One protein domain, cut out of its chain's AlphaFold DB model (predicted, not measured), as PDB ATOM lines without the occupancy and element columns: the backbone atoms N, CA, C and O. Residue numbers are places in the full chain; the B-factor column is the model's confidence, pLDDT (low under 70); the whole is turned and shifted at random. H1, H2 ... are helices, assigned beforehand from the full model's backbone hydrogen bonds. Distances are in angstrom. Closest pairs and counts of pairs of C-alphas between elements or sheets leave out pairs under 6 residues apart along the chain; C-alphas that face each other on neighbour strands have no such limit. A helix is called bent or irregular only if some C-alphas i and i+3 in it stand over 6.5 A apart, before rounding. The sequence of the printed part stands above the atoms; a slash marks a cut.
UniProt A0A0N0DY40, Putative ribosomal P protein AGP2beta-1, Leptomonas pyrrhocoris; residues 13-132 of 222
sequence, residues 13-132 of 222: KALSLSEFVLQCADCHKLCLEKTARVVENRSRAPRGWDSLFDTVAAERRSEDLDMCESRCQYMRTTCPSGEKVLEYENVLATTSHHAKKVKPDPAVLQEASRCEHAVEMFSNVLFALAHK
ATOM      1  N   LYS A  13     147.101 179.649  39.238       63.59
ATOM      2  CA  LYS A  13     146.725 181.072  39.235       63.59
ATOM      3  C   LYS A  13     145.284 181.354  38.800       63.59
ATOM      4  O   LYS A  13     144.860 182.499  38.895       63.59
ATOM      5  N   ALA A  14     144.562 180.355  38.293       67.06
ATOM      6  CA  ALA A  14     143.177 180.512  37.854       67.06
ATOM      7  C   ALA A  14     142.152 180.196  38.956       67.06
ATOM      8  O   ALA A  14     140.974 180.490  38.770       67.06
ATOM      9  N   LEU A  15     142.591 179.601  40.068       75.12
ATOM     10  CA  LEU A  15     141.713 179.125  41.131       75.12
ATOM     11  C   LEU A  15     141.424 180.228  42.153       75.12
ATOM     12  O   LEU A  15     142.324 180.980  42.536       75.12
ATOM     13  N   SER A  16     140.182 180.285  42.633       80.25
ATOM     14  CA  SER A  16     139.822 181.108  43.794       80.25
ATOM     15  C   SER A  16     140.407 180.533  45.097       80.25
ATOM     16  O   SER A  16     140.848 179.379  45.150       80.25
ATOM     17  N   LEU A  17     140.405 181.320  46.181       82.06
ATOM     18  CA  LEU A  17     140.856 180.866  47.504       82.06
ATOM     19  C   LEU A  17     140.012 179.671  47.968       82.06
ATOM     20  O   LEU A  17     140.539 178.679  48.473       82.06
ATOM     21  N   SER A  18     138.697 179.756  47.760       83.19
ATOM     22  CA  SER A  18     137.747 178.699  48.106       83.19
ATOM     23  C   SER A  18     137.980 177.413  47.313       83.19
ATOM     24  O   SER A  18     137.981 176.327  47.896       83.19
ATOM     25  N   GLU A  19     138.244 177.515  46.011       84.25
ATOM     26  CA  GLU A  19     138.567 176.369  45.160       84.25
ATOM     27  C   GLU A  19     139.870 175.689  45.593       84.25
ATOM     28  O   GLU A  19     139.929 174.459  45.653       84.25
ATOM     29  N   PHE A  20     140.890 176.466  45.971       83.19
ATOM     30  CA  PHE A  20     142.144 175.931  46.508       83.19
ATOM     31  C   PHE A  20     141.925 175.121  47.785       83.19
ATOM     32  O   PHE A  20     142.419 173.999  47.916       83.19
ATOM     33  N   VAL A  21     141.142 175.668  48.716       85.94
ATOM     34  CA  VAL A  21     140.818 175.004  49.983       85.94
ATOM     35  C   VAL A  21     140.039 173.709  49.754       85.94
ATOM     36  O   VAL A  21     140.321 172.704  50.408       85.94
ATOM     37  N   LEU A  22     139.116 173.694  48.789       86.31
ATOM     38  CA  LEU A  22     138.362 172.494  48.416       86.31
ATOM     39  C   LEU A  22     139.247 171.405  47.797       86.31
ATOM     40  O   LEU A  22     139.062 170.226  48.106       86.31
ATOM     41  N   GLN A  23     140.236 171.768  46.974       85.12
ATOM     42  CA  GLN A  23     141.171 170.793  46.398       85.12
ATOM     43  C   GLN A  23     142.000 170.068  47.468       85.12
ATOM     44  O   GLN A  23     142.342 168.898  47.300       85.12
ATOM     45  N   CYS A  24     142.263 170.716  48.602       87.88
ATOM     46  CA  CYS A  24     142.996 170.133  49.726       87.88
ATOM     47  C   CYS A  24     142.132 169.302  50.691       87.88
ATOM     48  O   CYS A  24     142.581 168.977  51.796       87.88
ATOM     49  N   ALA A  25     140.919 168.904  50.289       86.06
ATOM     50  CA  ALA A  25     140.121 167.930  51.036       86.06
ATOM     51  C   ALA A  25     140.876 166.596  51.217       86.06
ATOM     52  O   ALA A  25     140.869 166.021  52.310       86.06
ATOM     53  N   ASP A  26     141.583 166.157  50.170       90.62
ATOM     54  CA  ASP A  26     142.466 164.990  50.176       90.62
ATOM     55  C   ASP A  26     143.861 165.372  49.664       90.62
ATOM     56  O   ASP A  26     144.165 165.318  48.469       90.62
ATOM     57  N   CYS A  27     144.718 165.776  50.605       92.25
ATOM     58  CA  CYS A  27     146.090 166.177  50.315       92.25
ATOM     59  C   CYS A  27     146.912 165.070  49.661       92.25
ATOM     60  O   CYS A  27     147.685 165.352  48.749       92.25
ATOM     61  N   HIS A  28     146.735 163.825  50.102       93.00
ATOM     62  CA  HIS A  28     147.524 162.708  49.600       93.00
ATOM     63  C   HIS A  28     147.211 162.456  48.127       93.00
ATOM     64  O   HIS A  28     148.108 162.420  47.283       93.00
ATOM     65  N   LYS A  29     145.918 162.370  47.791       93.06
ATOM     66  CA  LYS A  29     145.480 162.168  46.409       93.06
ATOM     67  C   LYS A  29     145.913 163.318  45.498       93.06
ATOM     68  O   LYS A  29     146.484 163.064  44.438       93.06
ATOM     69  N   LEU A  30     145.702 164.564  45.926       91.06
ATOM     70  CA  LEU A  30     146.111 165.742  45.158       91.06
ATOM     71  C   LEU A  30     147.620 165.718  44.875       91.06
ATOM     72  O   LEU A  30     148.050 165.869  43.732       91.06
ATOM     73  N   CYS A  31     148.438 165.486  45.901       92.38
ATOM     74  CA  CYS A  31     149.890 165.476  45.762       92.38
ATOM     75  C   CYS A  31     150.396 164.292  44.925       92.38
ATOM     76  O   CYS A  31     151.331 164.454  44.134       92.38
ATOM     77  N   LEU A  32     149.754 163.123  45.002       91.44
ATOM     78  CA  LEU A  32     150.058 161.989  44.127       91.44
ATOM     79  C   LEU A  32     149.831 162.317  42.650       91.44
ATOM     80  O   LEU A  32     150.673 161.948  41.827       91.44
ATOM     81  N   GLU A  33     148.730 162.996  42.323       90.00
ATOM     82  CA  GLU A  33     148.399 163.415  40.956       90.00
ATOM     83  C   GLU A  33     149.401 164.459  40.444       90.00
ATOM     84  O   GLU A  33     149.966 164.308  39.360       90.00
ATOM     85  N   LYS A  34     149.708 165.487  41.246       87.69
ATOM     86  CA  LYS A  34     150.627 166.567  40.842       87.69
ATOM     87  C   LYS A  34     152.082 166.099  40.697       87.69
ATOM     88  O   LYS A  34     152.834 166.663  39.901       87.69
ATOM     89  N   THR A  35     152.485 165.040  41.401       87.44
ATOM     90  CA  THR A  35     153.847 164.472  41.330       87.44
ATOM     91  C   THR A  35     153.998 163.317  40.330       87.44
ATOM     92  O   THR A  35     155.125 162.910  40.036       87.44
ATOM     93  N   ALA A  36     152.905 162.813  39.742       85.25
ATOM     94  CA  ALA A  36     152.910 161.649  38.842       85.25
ATOM     95  C   ALA A  36     153.847 161.808  37.629       85.25
ATOM     96  O   ALA A  36     154.519 160.860  37.213       85.25
ATOM     97  N   ARG A  37     153.985 163.040  37.128       78.62
ATOM     98  CA  ARG A  37     154.816 163.399  35.969       78.62
ATOM     99  C   ARG A  37     156.283 162.964  36.066       78.62
ATOM    100  O   ARG A  37     156.944 162.808  35.040       78.62
ATOM    101  N   VAL A  38     156.829 162.804  37.275       77.50
ATOM    102  CA  VAL A  38     158.216 162.345  37.471       77.50
ATOM    103  C   VAL A  38     158.362 160.885  37.030       77.50
ATOM    104  O   VAL A  38     159.358 160.530  36.405       77.50
ATOM    105  N   VAL A  39     157.334 160.068  37.270       72.81
ATOM    106  CA  VAL A  39     157.304 158.633  36.950       72.81
ATOM    107  C   VAL A  39     156.873 158.389  35.500       72.81
ATOM    108  O   VAL A  39     157.421 157.523  34.822       72.81
ATOM    109  N   GLU A  40     155.953 159.202  34.971       74.56
ATOM    110  CA  GLU A  40     155.456 159.086  33.587       74.56
ATOM    111  C   GLU A  40     156.544 159.299  32.519       74.56
ATOM    112  O   GLU A  40     156.420 158.839  31.383       74.56
ATOM    113  N   ASN A  41     157.661 159.941  32.874       69.44
ATOM    114  CA  ASN A  41     158.780 160.191  31.964       69.44
ATOM    115  C   ASN A  41     159.730 158.992  31.771       69.44
ATOM    116  O   ASN A  41     160.817 159.162  31.216       69.44
ATOM    117  N   ARG A  42     159.315 157.775  32.148       68.94
ATOM    118  CA  ARG A  42     160.075 156.525  31.956       68.94
ATOM    119  C   ARG A  42     160.570 156.311  30.525       68.94
ATOM    120  O   ARG A  42     161.673 155.817  30.324       68.94
ATOM    121  N   SER A  43     159.812 156.752  29.520       66.44
ATOM    122  CA  SER A  43     160.207 156.670  28.103       66.44
ATOM    123  C   SER A  43     161.469 157.472  27.750       66.44
ATOM    124  O   SER A  43     162.042 157.276  26.679       66.44
ATOM    125  N   ARG A  44     161.919 158.369  28.639       69.12
ATOM    126  CA  ARG A  44     163.147 159.164  28.492       69.12
ATOM    127  C   ARG A  44     164.364 158.525  29.165       69.12
ATOM    128  O   ARG A  44     165.455 159.090  29.065       69.12
ATOM    129  N   ALA A  45     164.199 157.393  29.853       70.56
ATOM    130  CA  ALA A  45     165.308 156.665  30.452       70.56
ATOM    131  C   ALA A  45     166.208 156.051  29.359       70.56
ATOM    132  O   ALA A  45     165.703 155.528  28.359       70.56
ATOM    133  N   PRO A  46     167.545 156.089  29.511       74.31
ATOM    134  CA  PRO A  46     168.434 155.333  28.639       74.31
ATOM    135  C   PRO A  46     168.109 153.833  28.706       74.31
ATOM    136  O   PRO A  46     167.791 153.300  29.768       74.31
ATOM    137  N   ARG A  47     168.197 153.126  27.572       76.69
ATOM    138  CA  ARG A  47     167.864 151.690  27.512       76.69
ATOM    139  C   ARG A  47     168.686 150.891  28.530       76.69
ATOM    140  O   ARG A  47     169.912 150.957  28.499       76.69
ATOM    141  N   GLY A  48     168.020 150.094  29.369       77.31
ATOM    142  CA  GLY A  48     168.668 149.270  30.398       77.31
ATOM    143  C   GLY A  48     168.868 149.968  31.747       77.31
ATOM    144  O   GLY A  48     169.377 149.343  32.671       77.31
ATOM    145  N   TRP A  49     168.446 151.230  31.877       77.81
ATOM    146  CA  TRP A  49     168.399 151.961  33.148       77.81
ATOM    147  C   TRP A  49     167.009 151.948  33.787       77.81
ATOM    148  O   TRP A  49     166.797 152.657  34.760       77.81
ATOM    149  N   ASP A  50     166.057 151.173  33.261       81.50
ATOM    150  CA  ASP A  50     164.654 151.199  33.688       81.50
ATOM    151  C   ASP A  50     164.481 151.028  35.206       81.50
ATOM    152  O   ASP A  50     163.774 151.807  35.833       81.50
ATOM    153  N   SER A  51     165.190 150.075  35.821       79.44
ATOM    154  CA  SER A  51     165.117 149.835  37.270       79.44
ATOM    155  C   SER A  51     165.751 150.952  38.104       79.44
ATOM    156  O   SER A  51     165.223 151.317  39.148       79.44
ATOM    157  N   LEU A  52     166.871 151.520  37.645       80.25
ATOM    158  CA  LEU A  52     167.521 152.665  38.293       80.25
ATOM    159  C   LEU A  52     166.678 153.934  38.148       80.25
ATOM    160  O   LEU A  52     166.587 154.721  39.085       80.25
ATOM    161  N   PHE A  53     166.045 154.123  36.990       83.12
ATOM    162  CA  PHE A  53     165.104 155.206  36.762       83.12
ATOM    163  C   PHE A  53     163.912 155.082  37.704       83.12
ATOM    164  O   PHE A  53     163.611 156.053  38.386       83.12
ATOM    165  N   ASP A  54     163.278 153.908  37.779       82.31
ATOM    166  CA  ASP A  54     162.111 153.683  38.637       82.31
ATOM    167  C   ASP A  54     162.447 153.986  40.112       82.31
ATOM    168  O   ASP A  54     161.681 154.683  40.777       82.31
ATOM    169  N   THR A  55     163.624 153.575  40.605       83.56
ATOM    170  CA  THR A  55     164.080 153.879  41.976       83.56
ATOM    171  C   THR A  55     164.300 155.375  42.206       83.56
ATOM    172  O   THR A  55     163.739 155.937  43.143       83.56
ATOM    173  N   VAL A  56     165.079 156.048  41.352       82.94
ATOM    174  CA  VAL A  56     165.399 157.475  41.549       82.94
ATOM    175  C   VAL A  56     164.169 158.359  41.303       82.94
ATOM    176  O   VAL A  56     163.976 159.376  41.968       82.94
ATOM    177  N   ALA A  57     163.301 157.978  40.363       83.44
ATOM    178  CA  ALA A  57     162.024 158.644  40.138       83.44
ATOM    179  C   ALA A  57     161.086 158.473  41.339       83.44
ATOM    180  O   ALA A  57     160.411 159.434  41.699       83.44
ATOM    181  N   ALA A  58     161.056 157.292  41.969       85.31
ATOM    182  CA  ALA A  58     160.274 157.050  43.179       85.31
ATOM    183  C   ALA A  58     160.796 157.860  44.373       85.31
ATOM    184  O   ALA A  58     159.995 158.506  45.042       85.31
ATOM    185  N   GLU A  59     162.112 157.899  44.590       86.56
ATOM    186  CA  GLU A  59     162.743 158.682  45.661       86.56
ATOM    187  C   GLU A  59     162.466 160.186  45.498       86.56
ATOM    188  O   GLU A  59     161.946 160.846  46.400       86.56
ATOM    189  N   ARG A  60     162.683 160.722  44.293       84.31
ATOM    190  CA  ARG A  60     162.356 162.120  43.981       84.31
ATOM    191  C   ARG A  60     160.864 162.407  44.135       84.31
ATOM    192  O   ARG A  60     160.493 163.492  44.573       84.31
ATOM    193  N   ARG A  61     160.003 161.453  43.757       88.31
ATOM    194  CA  ARG A  61     158.556 161.580  43.945       88.31
ATOM    195  C   ARG A  61     158.200 161.619  45.426       88.31
ATOM    196  O   ARG A  61     157.348 162.427  45.765       88.31
ATOM    197  N   SER A  62     158.816 160.801  46.282       88.81
ATOM    198  CA  SER A  62     158.555 160.851  47.727       88.81
ATOM    199  C   SER A  62     158.939 162.198  48.332       88.81
ATOM    200  O   SER A  62     158.125 162.777  49.037       88.81
ATOM    201  N   GLU A  63     160.094 162.765  47.971       89.00
ATOM    202  CA  GLU A  63     160.488 164.102  48.446       89.00
ATOM    203  C   GLU A  63     159.492 165.189  48.010       89.00
ATOM    204  O   GLU A  63     159.094 166.053  48.795       89.00
ATOM    205  N   ASP A  64     159.080 165.148  46.739       90.06
ATOM    206  CA  ASP A  64     158.117 166.093  46.175       90.06
ATOM    207  C   ASP A  64     156.715 165.915  46.791       90.06
ATOM    208  O   ASP A  64     155.988 166.893  46.985       90.06
ATOM    209  N   LEU A  65     156.346 164.678  47.126       92.19
ATOM    210  CA  LEU A  65     155.090 164.327  47.779       92.19
ATOM    211  C   LEU A  65     155.067 164.819  49.228       92.19
ATOM    212  O   LEU A  65     154.122 165.513  49.588       92.19
ATOM    213  N   ASP A  66     156.119 164.582  50.010       92.25
ATOM    214  CA  ASP A  66     156.227 165.048  51.399       92.25
ATOM    215  C   ASP A  66     156.155 166.584  51.486       92.25
ATOM    216  O   ASP A  66     155.466 167.167  52.336       92.25
ATOM    217  N   MET A  67     156.831 167.276  50.561       92.25
ATOM    218  CA  MET A  67     156.785 168.737  50.476       92.25
ATOM    219  C   MET A  67     155.385 169.245  50.108       92.25
ATOM    220  O   MET A  67     154.915 170.227  50.683       92.25
ATOM    221  N   CYS A  68     154.710 168.585  49.168       93.31
ATOM    222  CA  CYS A  68     153.349 168.933  48.779       93.31
ATOM    223  C   CYS A  68     152.355 168.686  49.925       93.31
ATOM    224  O   CYS A  68     151.563 169.570  50.258       93.31
ATOM    225  N   GLU A  69     152.426 167.522  50.572       94.75
ATOM    226  CA  GLU A  69     151.502 167.126  51.632       94.75
ATOM    227  C   GLU A  69     151.630 168.006  52.863       94.75
ATOM    228  O   GLU A  69     150.616 168.475  53.374       94.75
ATOM    229  N   SER A  70     152.853 168.292  53.308       94.44
ATOM    230  CA  SER A  70     153.078 169.167  54.465       94.44
ATOM    231  C   SER A  70     152.476 170.562  54.261       94.44
ATOM    232  O   SER A  70     151.880 171.127  55.181       94.44
ATOM    233  N   ARG A  71     152.563 171.117  53.045       93.75
ATOM    234  CA  ARG A  71     151.986 172.430  52.712       93.75
ATOM    235  C   ARG A  71     150.478 172.385  52.515       93.75
ATOM    236  O   ARG A  71     149.792 173.290  52.983       93.75
ATOM    237  N   CYS A  72     149.966 171.319  51.914       93.50
ATOM    238  CA  CYS A  72     148.533 171.080  51.809       93.50
ATOM    239  C   CYS A  72     147.880 170.927  53.197       93.50
ATOM    240  O   CYS A  72     146.859 171.553  53.482       93.50
ATOM    241  N   GLN A  73     148.504 170.162  54.098       93.38
ATOM    242  CA  GLN A  73     148.048 169.997  55.480       93.38
ATOM    243  C   GLN A  73     148.096 171.321  56.242       93.38
ATOM    244  O   GLN A  73     147.116 171.674  56.895       93.38
ATOM    245  N   TYR A  74     149.188 172.082  56.114       92.69
ATOM    246  CA  TYR A  74     149.299 173.410  56.718       92.69
ATOM    247  C   TYR A  74     148.150 174.328  56.285       92.69
ATOM    248  O   TYR A  74     147.513 174.966  57.126       92.69
ATOM    249  N   MET A  75     147.835 174.347  54.988       91.31
ATOM    250  CA  MET A  75     146.716 175.113  54.453       91.31
ATOM    251  C   MET A  75     145.379 174.632  55.022       91.31
ATOM    252  O   MET A  75     144.608 175.448  55.515       91.31
ATOM    253  N   ARG A  76     145.139 173.318  55.071       90.56
ATOM    254  CA  ARG A  76     143.924 172.734  55.662       90.56
ATOM    255  C   ARG A  76     143.756 173.061  57.152       90.56
ATOM    256  O   ARG A  76     142.629 173.186  57.613       90.56
ATOM    257  N   THR A  77     144.847 173.182  57.910       91.12
ATOM    258  CA  THR A  77     144.790 173.559  59.334       91.12
ATOM    259  C   THR A  77     144.661 175.062  59.566       91.12
ATOM    260  O   THR A  77     144.190 175.474  60.622       91.12
ATOM    261  N   THR A  78     145.108 175.876  58.609       91.19
ATOM    262  CA  THR A  78     145.146 177.340  58.736       91.19
ATOM    263  C   THR A  78     143.885 177.986  58.177       91.19
ATOM    264  O   THR A  78     143.411 178.980  58.721       91.19
ATOM    265  N   CYS A  79     143.348 177.433  57.091       88.81
ATOM    266  CA  CYS A  79     142.142 177.930  56.454       88.81
ATOM    267  C   CYS A  79     140.884 177.412  57.166       88.81
ATOM    268  O   CYS A  79     140.824 176.238  57.542       88.81
ATOM    269  N   PRO A  80     139.852 178.258  57.311       84.69
ATOM    270  CA  PRO A  80     138.537 177.805  57.740       84.69
ATOM    271  C   PRO A  80     137.881 176.926  56.662       84.69
ATOM    272  O   PRO A  80     138.429 176.716  55.578       84.69
ATOM    273  N   SER A  81     136.692 176.390  56.953       84.25
ATOM    274  CA  SER A  81     135.928 175.607  55.974       84.25
ATOM    275  C   SER A  81     135.732 176.381  54.664       84.25
ATOM    276  O   SER A  81     135.566 177.601  54.676       84.25
ATOM    277  N   GLY A  82     135.698 175.668  53.533       81.31
ATOM    278  CA  GLY A  82     135.529 176.285  52.210       81.31
ATOM    279  C   GLY A  82     134.296 177.193  52.107       81.31
ATOM    280  O   GLY A  82     134.354 178.231  51.459       81.31
ATOM    281  N   GLU A  83     133.214 176.870  52.823       82.62
ATOM    282  CA  GLU A  83     132.013 177.715  52.925       82.62
ATOM    283  C   GLU A  83     132.299 179.088  53.551       82.62
ATOM    284  O   GLU A  83     131.861 180.107  53.024       82.62
ATOM    285  N   LYS A  84     133.100 179.145  54.622       82.00
ATOM    286  CA  LYS A  84     133.497 180.414  55.256       82.00
ATOM    287  C   LYS A  84     134.435 181.219  54.364       82.00
ATOM    288  O   LYS A  84     134.353 182.440  54.318       82.00
ATOM    289  N   VAL A  85     135.308 180.534  53.631       83.88
ATOM    290  CA  VAL A  85     136.187 181.179  52.650       83.88
ATOM    291  C   VAL A  85     135.373 181.819  51.519       83.88
ATOM    292  O   VAL A  85     135.640 182.961  51.154       83.88
ATOM    293  N   LEU A  86     134.335 181.138  51.021       84.12
ATOM    294  CA  LEU A  86     133.407 181.694  50.027       84.12
ATOM    295  C   LEU A  86     132.674 182.935  50.551       84.12
ATOM    296  O   LEU A  86     132.494 183.909  49.819       84.12
ATOM    297  N   GLU A  87     132.247 182.929  51.814       82.19
ATOM    298  CA  GLU A  87     131.653 184.111  52.444       82.19
ATOM    299  C   GLU A  87     132.635 185.292  52.458       82.19
ATOM    300  O   GLU A  87     132.243 186.413  52.126       82.19
ATOM    301  N   TYR A  88     133.916 185.050  52.755       80.06
ATOM    302  CA  TYR A  88     134.953 186.086  52.730       80.06
ATOM    303  C   TYR A  88     135.157 186.669  51.332       80.06
ATOM    304  O   TYR A  88     135.160 187.892  51.174       80.06
ATOM    305  N   GLU A  89     135.251 185.819  50.312       82.19
ATOM    306  CA  GLU A  89     135.379 186.254  48.917       82.19
ATOM    307  C   GLU A  89     134.178 187.104  48.482       82.19
ATOM    308  O   GLU A  89     134.351 188.163  47.875       82.19
ATOM    309  N   ASN A  90     132.962 186.709  48.866       82.19
ATOM    310  CA  ASN A  90     131.745 187.462  48.566       82.19
ATOM    311  C   ASN A  90     131.697 188.821  49.287       82.19
ATOM    312  O   ASN A  90     131.289 189.826  48.696       82.19
ATOM    313  N   VAL A  91     132.133 188.897  50.549       76.19
ATOM    314  CA  VAL A  91     132.219 190.168  51.295       76.19
ATOM    315  C   VAL A  91     133.263 191.103  50.669       76.19
ATOM    316  O   VAL A  91     133.012 192.301  50.510       76.19
ATOM    317  N   LEU A  92     134.412 190.576  50.243       71.88
ATOM    318  CA  LEU A  92     135.452 191.354  49.562       71.88
ATOM    319  C   LEU A  92     135.001 191.833  48.170       71.88
ATOM    320  O   LEU A  92     135.213 192.993  47.816       71.88
ATOM    321  N   ALA A  93     134.311 190.989  47.402       76.75
ATOM    322  CA  ALA A  93     133.765 191.365  46.098       76.75
ATOM    323  C   ALA A  93     132.663 192.432  46.222       76.75
ATOM    324  O   ALA A  93     132.619 193.402  45.469       76.75
ATOM    325  N   THR A  94     131.772 192.307  47.207       73.00
ATOM    326  CA  THR A  94     130.690 193.286  47.405       73.00
ATOM    327  C   THR A  94     131.199 194.632  47.923       73.00
ATOM    328  O   THR A  94     130.666 195.668  47.525       73.00
ATOM    329  N   THR A  95     132.251 194.651  48.748       65.81
ATOM    330  CA  THR A  95     132.898 195.896  49.207       65.81
ATOM    331  C   THR A  95     133.722 196.588  48.120       65.81
ATOM    332  O   THR A  95     133.808 197.816  48.126       65.81
ATOM    333  N   SER A  96     134.281 195.849  47.154       64.62
ATOM    334  CA  SER A  96     134.989 196.445  46.010       64.62
ATOM    335  C   SER A  96     134.030 197.064  44.980       64.62
ATOM    336  O   SER A  96     134.331 198.117  44.413       64.62
ATOM    337  N   HIS A  97     132.850 196.466  44.782       58.53
ATOM    338  CA  HIS A  97     131.833 196.953  43.841       58.53
ATOM    339  C   HIS A  97     130.890 198.013  44.424       58.53
ATOM    340  O   HIS A  97     130.377 198.860  43.686       58.53
ATOM    341  N   HIS A  98     130.666 198.014  45.738       53.25
ATOM    342  CA  HIS A  98     129.839 199.010  46.406       53.25
ATOM    343  C   HIS A  98     130.680 199.828  47.386       53.25
ATOM    344  O   HIS A  98     131.075 199.339  48.436       53.25
ATOM    345  N   ALA A  99     130.845 201.126  47.104       53.09
ATOM    346  CA  ALA A  99     131.517 202.119  47.958       53.09
ATOM    347  C   ALA A  99     130.856 202.355  49.343       53.09
ATOM    348  O   ALA A  99     131.078 203.381  49.993       53.09
ATOM    349  N   LYS A 100     129.998 201.439  49.810       56.03
ATOM    350  CA  LYS A 100     129.421 201.472  51.152       56.03
ATOM    351  C   LYS A 100     130.401 200.822  52.124       56.03
ATOM    352  O   LYS A 100     130.815 199.686  51.946       56.03
ATOM    353  N   LYS A 101     130.735 201.583  53.170       59.00
ATOM    354  CA  LYS A 101     131.678 201.283  54.260       59.00
ATOM    355  C   LYS A 101     131.241 200.096  55.137       59.00
ATOM    356  O   LYS A 101     131.090 200.257  56.346       59.00
ATOM    357  N   VAL A 102     131.020 198.916  54.567       60.25
ATOM    358  CA  VAL A 102     130.969 197.691  55.366       60.25
ATOM    359  C   VAL A 102     132.417 197.377  55.709       60.25
ATOM    360  O   VAL A 102     133.180 196.934  54.858       60.25
ATOM    361  N   LYS A 103     132.835 197.727  56.929       65.25
ATOM    362  CA  LYS A 103     134.133 197.297  57.444       65.25
ATOM    363  C   LYS A 103     133.980 195.836  57.868       65.25
ATOM    364  O   LYS A 103     133.204 195.596  58.794       65.25
ATOM    365  N   PRO A 104     134.655 194.884  57.206       68.06
ATOM    366  CA  PRO A 104     134.680 193.511  57.687       68.06
ATOM    367  C   PRO A 104     135.294 193.460  59.093       68.06
ATOM    368  O   PRO A 104     136.105 194.315  59.462       68.06
ATOM    369  N   ASP A 105     134.864 192.478  59.882       78.44
ATOM    370  CA  ASP A 105     135.379 192.244  61.231       78.44
ATOM    371  C   ASP A 105     136.911 192.051  61.172       78.44
ATOM    372  O   ASP A 105     137.391 191.243  60.368       78.44
ATOM    373  N   PRO A 106     137.711 192.779  61.976       78.88
ATOM    374  CA  PRO A 106     139.164 192.606  62.005       78.88
ATOM    375  C   PRO A 106     139.607 191.163  62.287       78.88
ATOM    376  O   PRO A 106     140.647 190.751  61.773       78.88
ATOM    377  N   ALA A 107     138.836 190.382  63.052       80.94
ATOM    378  CA  ALA A 107     139.140 188.971  63.292       80.94
ATOM    379  C   ALA A 107     139.019 188.137  62.004       80.94
ATOM    380  O   ALA A 107     139.893 187.322  61.706       80.94
ATOM    381  N   VAL A 108     137.985 188.409  61.207       76.94
ATOM    382  CA  VAL A 108     137.746 187.770  59.905       76.94
ATOM    383  C   VAL A 108     138.839 188.144  58.903       76.94
ATOM    384  O   VAL A 108     139.366 187.273  58.219       76.94
ATOM    385  N   LEU A 109     139.246 189.416  58.862       78.94
ATOM    386  CA  LEU A 109     140.361 189.859  58.016       78.94
ATOM    387  C   LEU A 109     141.678 189.163  58.377       78.94
ATOM    388  O   LEU A 109     142.459 188.809  57.496       78.94
ATOM    389  N   GLN A 110     141.936 188.961  59.670       84.88
ATOM    390  CA  GLN A 110     143.146 188.285  60.122       84.88
ATOM    391  C   GLN A 110     143.139 186.794  59.759       84.88
ATOM    392  O   GLN A 110     144.178 186.257  59.375       84.88
ATOM    393  N   GLU A 111     141.993 186.121  59.871       84.31
ATOM    394  CA  GLU A 111     141.838 184.719  59.470       84.31
ATOM    395  C   GLU A 111     141.964 184.551  57.949       84.31
ATOM    396  O   GLU A 111     142.720 183.693  57.491       84.31
ATOM    397  N   ALA A 112     141.316 185.425  57.173       82.62
ATOM    398  CA  ALA A 112     141.434 185.458  55.718       82.62
ATOM    399  C   ALA A 112     142.891 185.666  55.281       82.62
ATOM    400  O   ALA A 112     143.407 184.873  54.502       82.62
ATOM    401  N   SER A 113     143.598 186.635  55.870       85.88
ATOM    402  CA  SER A 113     145.013 186.896  55.567       85.88
ATOM    403  C   SER A 113     145.926 185.702  55.879       85.88
ATOM    404  O   SER A 113     146.852 185.404  55.122       85.88
ATOM    405  N   ARG A 114     145.670 184.973  56.974       89.81
ATOM    406  CA  ARG A 114     146.418 183.744  57.296       89.81
ATOM    407  C   ARG A 114     146.159 182.643  56.272       89.81
ATOM    408  O   ARG A 114     147.099 181.952  55.881       89.81
ATOM    409  N   CYS A 115     144.906 182.487  55.847       89.19
ATOM    410  CA  CYS A 115     144.541 181.519  54.820       89.19
ATOM    411  C   CYS A 115     145.147 181.887  53.457       89.19
ATOM    412  O   CYS A 115     145.760 181.030  52.828       89.19
ATOM    413  N   GLU A 116     145.085 183.157  53.046       88.38
ATOM    414  CA  GLU A 116     145.741 183.677  51.836       88.38
ATOM    415  C   GLU A 116     147.233 183.362  51.823       88.38
ATOM    416  O   GLU A 116     147.743 182.813  50.847       88.38
ATOM    417  N   HIS A 117     147.929 183.618  52.931       90.12
ATOM    418  CA  HIS A 117     149.345 183.292  53.035       90.12
ATOM    419  C   HIS A 117     149.608 181.779  52.937       90.12
ATOM    420  O   HIS A 117     150.575 181.345  52.310       90.12
ATOM    421  N   ALA A 118     148.748 180.946  53.530       89.94
ATOM    422  CA  ALA A 118     148.876 179.496  53.424       89.94
ATOM    423  C   ALA A 118     148.638 178.992  51.988       89.94
ATOM    424  O   ALA A 118     149.377 178.121  51.519       89.94
ATOM    425  N   VAL A 119     147.664 179.571  51.281       89.62
ATOM    426  CA  VAL A 119     147.387 179.296  49.863       89.62
ATOM    427  C   VAL A 119     148.551 179.750  48.984       89.62
ATOM    428  O   VAL A 119     148.966 179.005  48.103       89.62
ATOM    429  N   GLU A 120     149.142 180.917  49.243       88.88
ATOM    430  CA  GLU A 120     150.332 181.403  48.535       88.88
ATOM    431  C   GLU A 120     151.526 180.449  48.708       88.88
ATOM    432  O   GLU A 120     152.203 180.082  47.747       88.88
ATOM    433  N   MET A 121     151.772 179.985  49.934       89.31
ATOM    434  CA  MET A 121     152.840 179.024  50.210       89.31
ATOM    435  C   MET A 121     152.620 177.700  49.471       89.31
ATOM    436  O   MET A 121     153.571 177.130  48.929       89.31
ATOM    437  N   PHE A 122     151.382 177.205  49.431       90.81
ATOM    438  CA  PHE A 122     151.058 175.968  48.730       90.81
ATOM    439  C   PHE A 122     151.096 176.131  47.204       90.81
ATOM    440  O   PHE A 122     151.675 175.289  46.516       90.81
ATOM    441  N   SER A 123     150.576 177.236  46.666       88.50
ATOM    442  CA  SER A 123     150.612 177.531  45.231       88.50
ATOM    443  C   SER A 123     152.045 177.692  44.722       88.50
ATOM    444  O   SER A 123     152.368 177.177  43.655       88.50
ATOM    445  N   ASN A 124     152.945 178.277  45.517       88.31
ATOM    446  CA  ASN A 124     154.374 178.334  45.206       88.31
ATOM    447  C   ASN A 124     155.011 176.941  45.117       88.31
ATOM    448  O   ASN A 124     155.825 176.697  44.223       88.31
ATOM    449  N   VAL A 125     154.634 176.011  46.001       90.19
ATOM    450  CA  VAL A 125     155.095 174.617  45.907       90.19
ATOM    451  C   VAL A 125     154.543 173.948  44.658       90.19
ATOM    452  O   VAL A 125     155.317 173.352  43.918       90.19
ATOM    453  N   LEU A 126     153.251 174.088  44.363       87.38
ATOM    454  CA  LEU A 126     152.667 173.539  43.137       87.38
ATOM    455  C   LEU A 126     153.323 174.124  41.880       87.38
ATOM    456  O   LEU A 126     153.646 173.381  40.957       87.38
ATOM    457  N   PHE A 127     153.607 175.423  41.866       86.38
ATOM    458  CA  PHE A 127     154.320 176.088  40.782       86.38
ATOM    459  C   PHE A 127     155.743 175.538  40.626       86.38
ATOM    460  O   PHE A 127     156.151 175.140  39.533       86.38
ATOM    461  N   ALA A 128     156.505 175.436  41.718       85.62
ATOM    462  CA  ALA A 128     157.838 174.838  41.693       85.62
ATOM    463  C   ALA A 128     157.784 173.385  41.202       85.62
ATOM    464  O   ALA A 128     158.567 172.986  40.335       85.62
ATOM    465  N   LEU A 129     156.804 172.617  41.683       85.62
ATOM    466  CA  LEU A 129     156.546 171.254  41.249       85.62
ATOM    467  C   LEU A 129     156.133 171.177  39.789       85.62
ATOM    468  O   LEU A 129     156.496 170.181  39.191       85.62
ATOM    469  N   ALA A 130     155.455 172.170  39.206       83.38
ATOM    470  CA  ALA A 130     155.097 172.244  37.784       83.38
ATOM    471  C   ALA A 130     156.297 172.606  36.896       83.38
ATOM    472  O   ALA A 130     156.424 172.126  35.768       83.38
ATOM    473  N   HIS A 131     157.216 173.421  37.403       80.81
ATOM    474  CA  HIS A 131     158.368 173.902  36.639       80.81
ATOM    475  C   HIS A 131     159.642 173.075  36.844       80.81
ATOM    476  O   HIS A 131     160.599 173.225  36.085       80.81
ATOM    477  N   LYS A 132     159.659 172.154  37.815       79.69
ATOM    478  CA  LYS A 132     160.783 171.229  38.024       79.69
ATOM    479  C   LYS A 132     161.072 170.446  36.726       79.69
ATOM    480  O   LYS A 132     160.144 169.994  36.057       79.69
TER     481      LYS A 132
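What this domain is: This is residues 13 to 132 of the 222 residues of the protein "Putative ribosomal P protein AGP2beta-1" of Leptomonas pyrrhocoris (UniProt A0A0N0DY40). Two long helices, H3 and H5, run nearly in line with each other and overlap in part, making a rod; the bent helix H1 covers one side of them, H2 folds back on H3 towards one end, and H4 packs on H1a towards the other. Residues 96 to 101 stick out at the H4 end. The printed part has 120 residues with five named helices, H1 to H5 in chain order, and no named strand: all helix. It is loose, with a radius of gyration of the C-alphas of 18.9 A, and spans 68 by 24 by 17 A.

How they stand to each other: H1, residues 17 to 35, was assigned as one helix by its hydrogen bonds but is bent: C-alphas 25 and 28 are 9.2 A apart, and its arms H1a, residues 17 to 25, and H1b, residues 28 to 35, are only just about perpendicular at 71 degrees. H2, residues 37 to 44, is irregular, with C-alphas 40 and 43 7.6 A apart; it forms a helical hairpin with H3, residues 50 to 78, the closest C-alphas being those of Val 39 and Ala 57, 5.7 A. H1b touches H3 at a steep tilt of 52 degrees, closest at the C-alphas of Cys 31 and Leu 65, 5.7 A. H4, residues 82 to 97, touches H1a with residues 82 to 89 alone, at a shallow tilt of 8 degrees, opposite ways, closest at the C-alphas of Ser 18 and Gly 82, 5.3 A. H5, residues 106 to 131, touches H3 at a shallow tilt of 9 degrees, opposite ways, closest at the C-alphas of Met 75 and Ala 118, 5.0 A. H2 and H5 are apart. Every O i to N i+4 pair is within hydrogen-bond range in H1b, H3, H4 and H5, against 4 of 5 in H1a and 0 of 4 in H2, where 2 of 5 O i to N i+3 pairs are.

Where its parts are: H1a begins at C-alpha 17, (140.856, 180.866, 47.504). H3 measures 41.1 A, H4 22.6 A and H5 36.9 A, ending at C-alpha 131, (158.368, 173.902, 36.639).

The domain as a whole: The C-alphas farthest apart, of Gly 48 and Lys 100, are 68.5 A apart. The printed part has no cut and no long link. Mean pLDDT of the printed part is 82.1; residues 13 to 14, 41 to 44 and 95 to 104 are under 70.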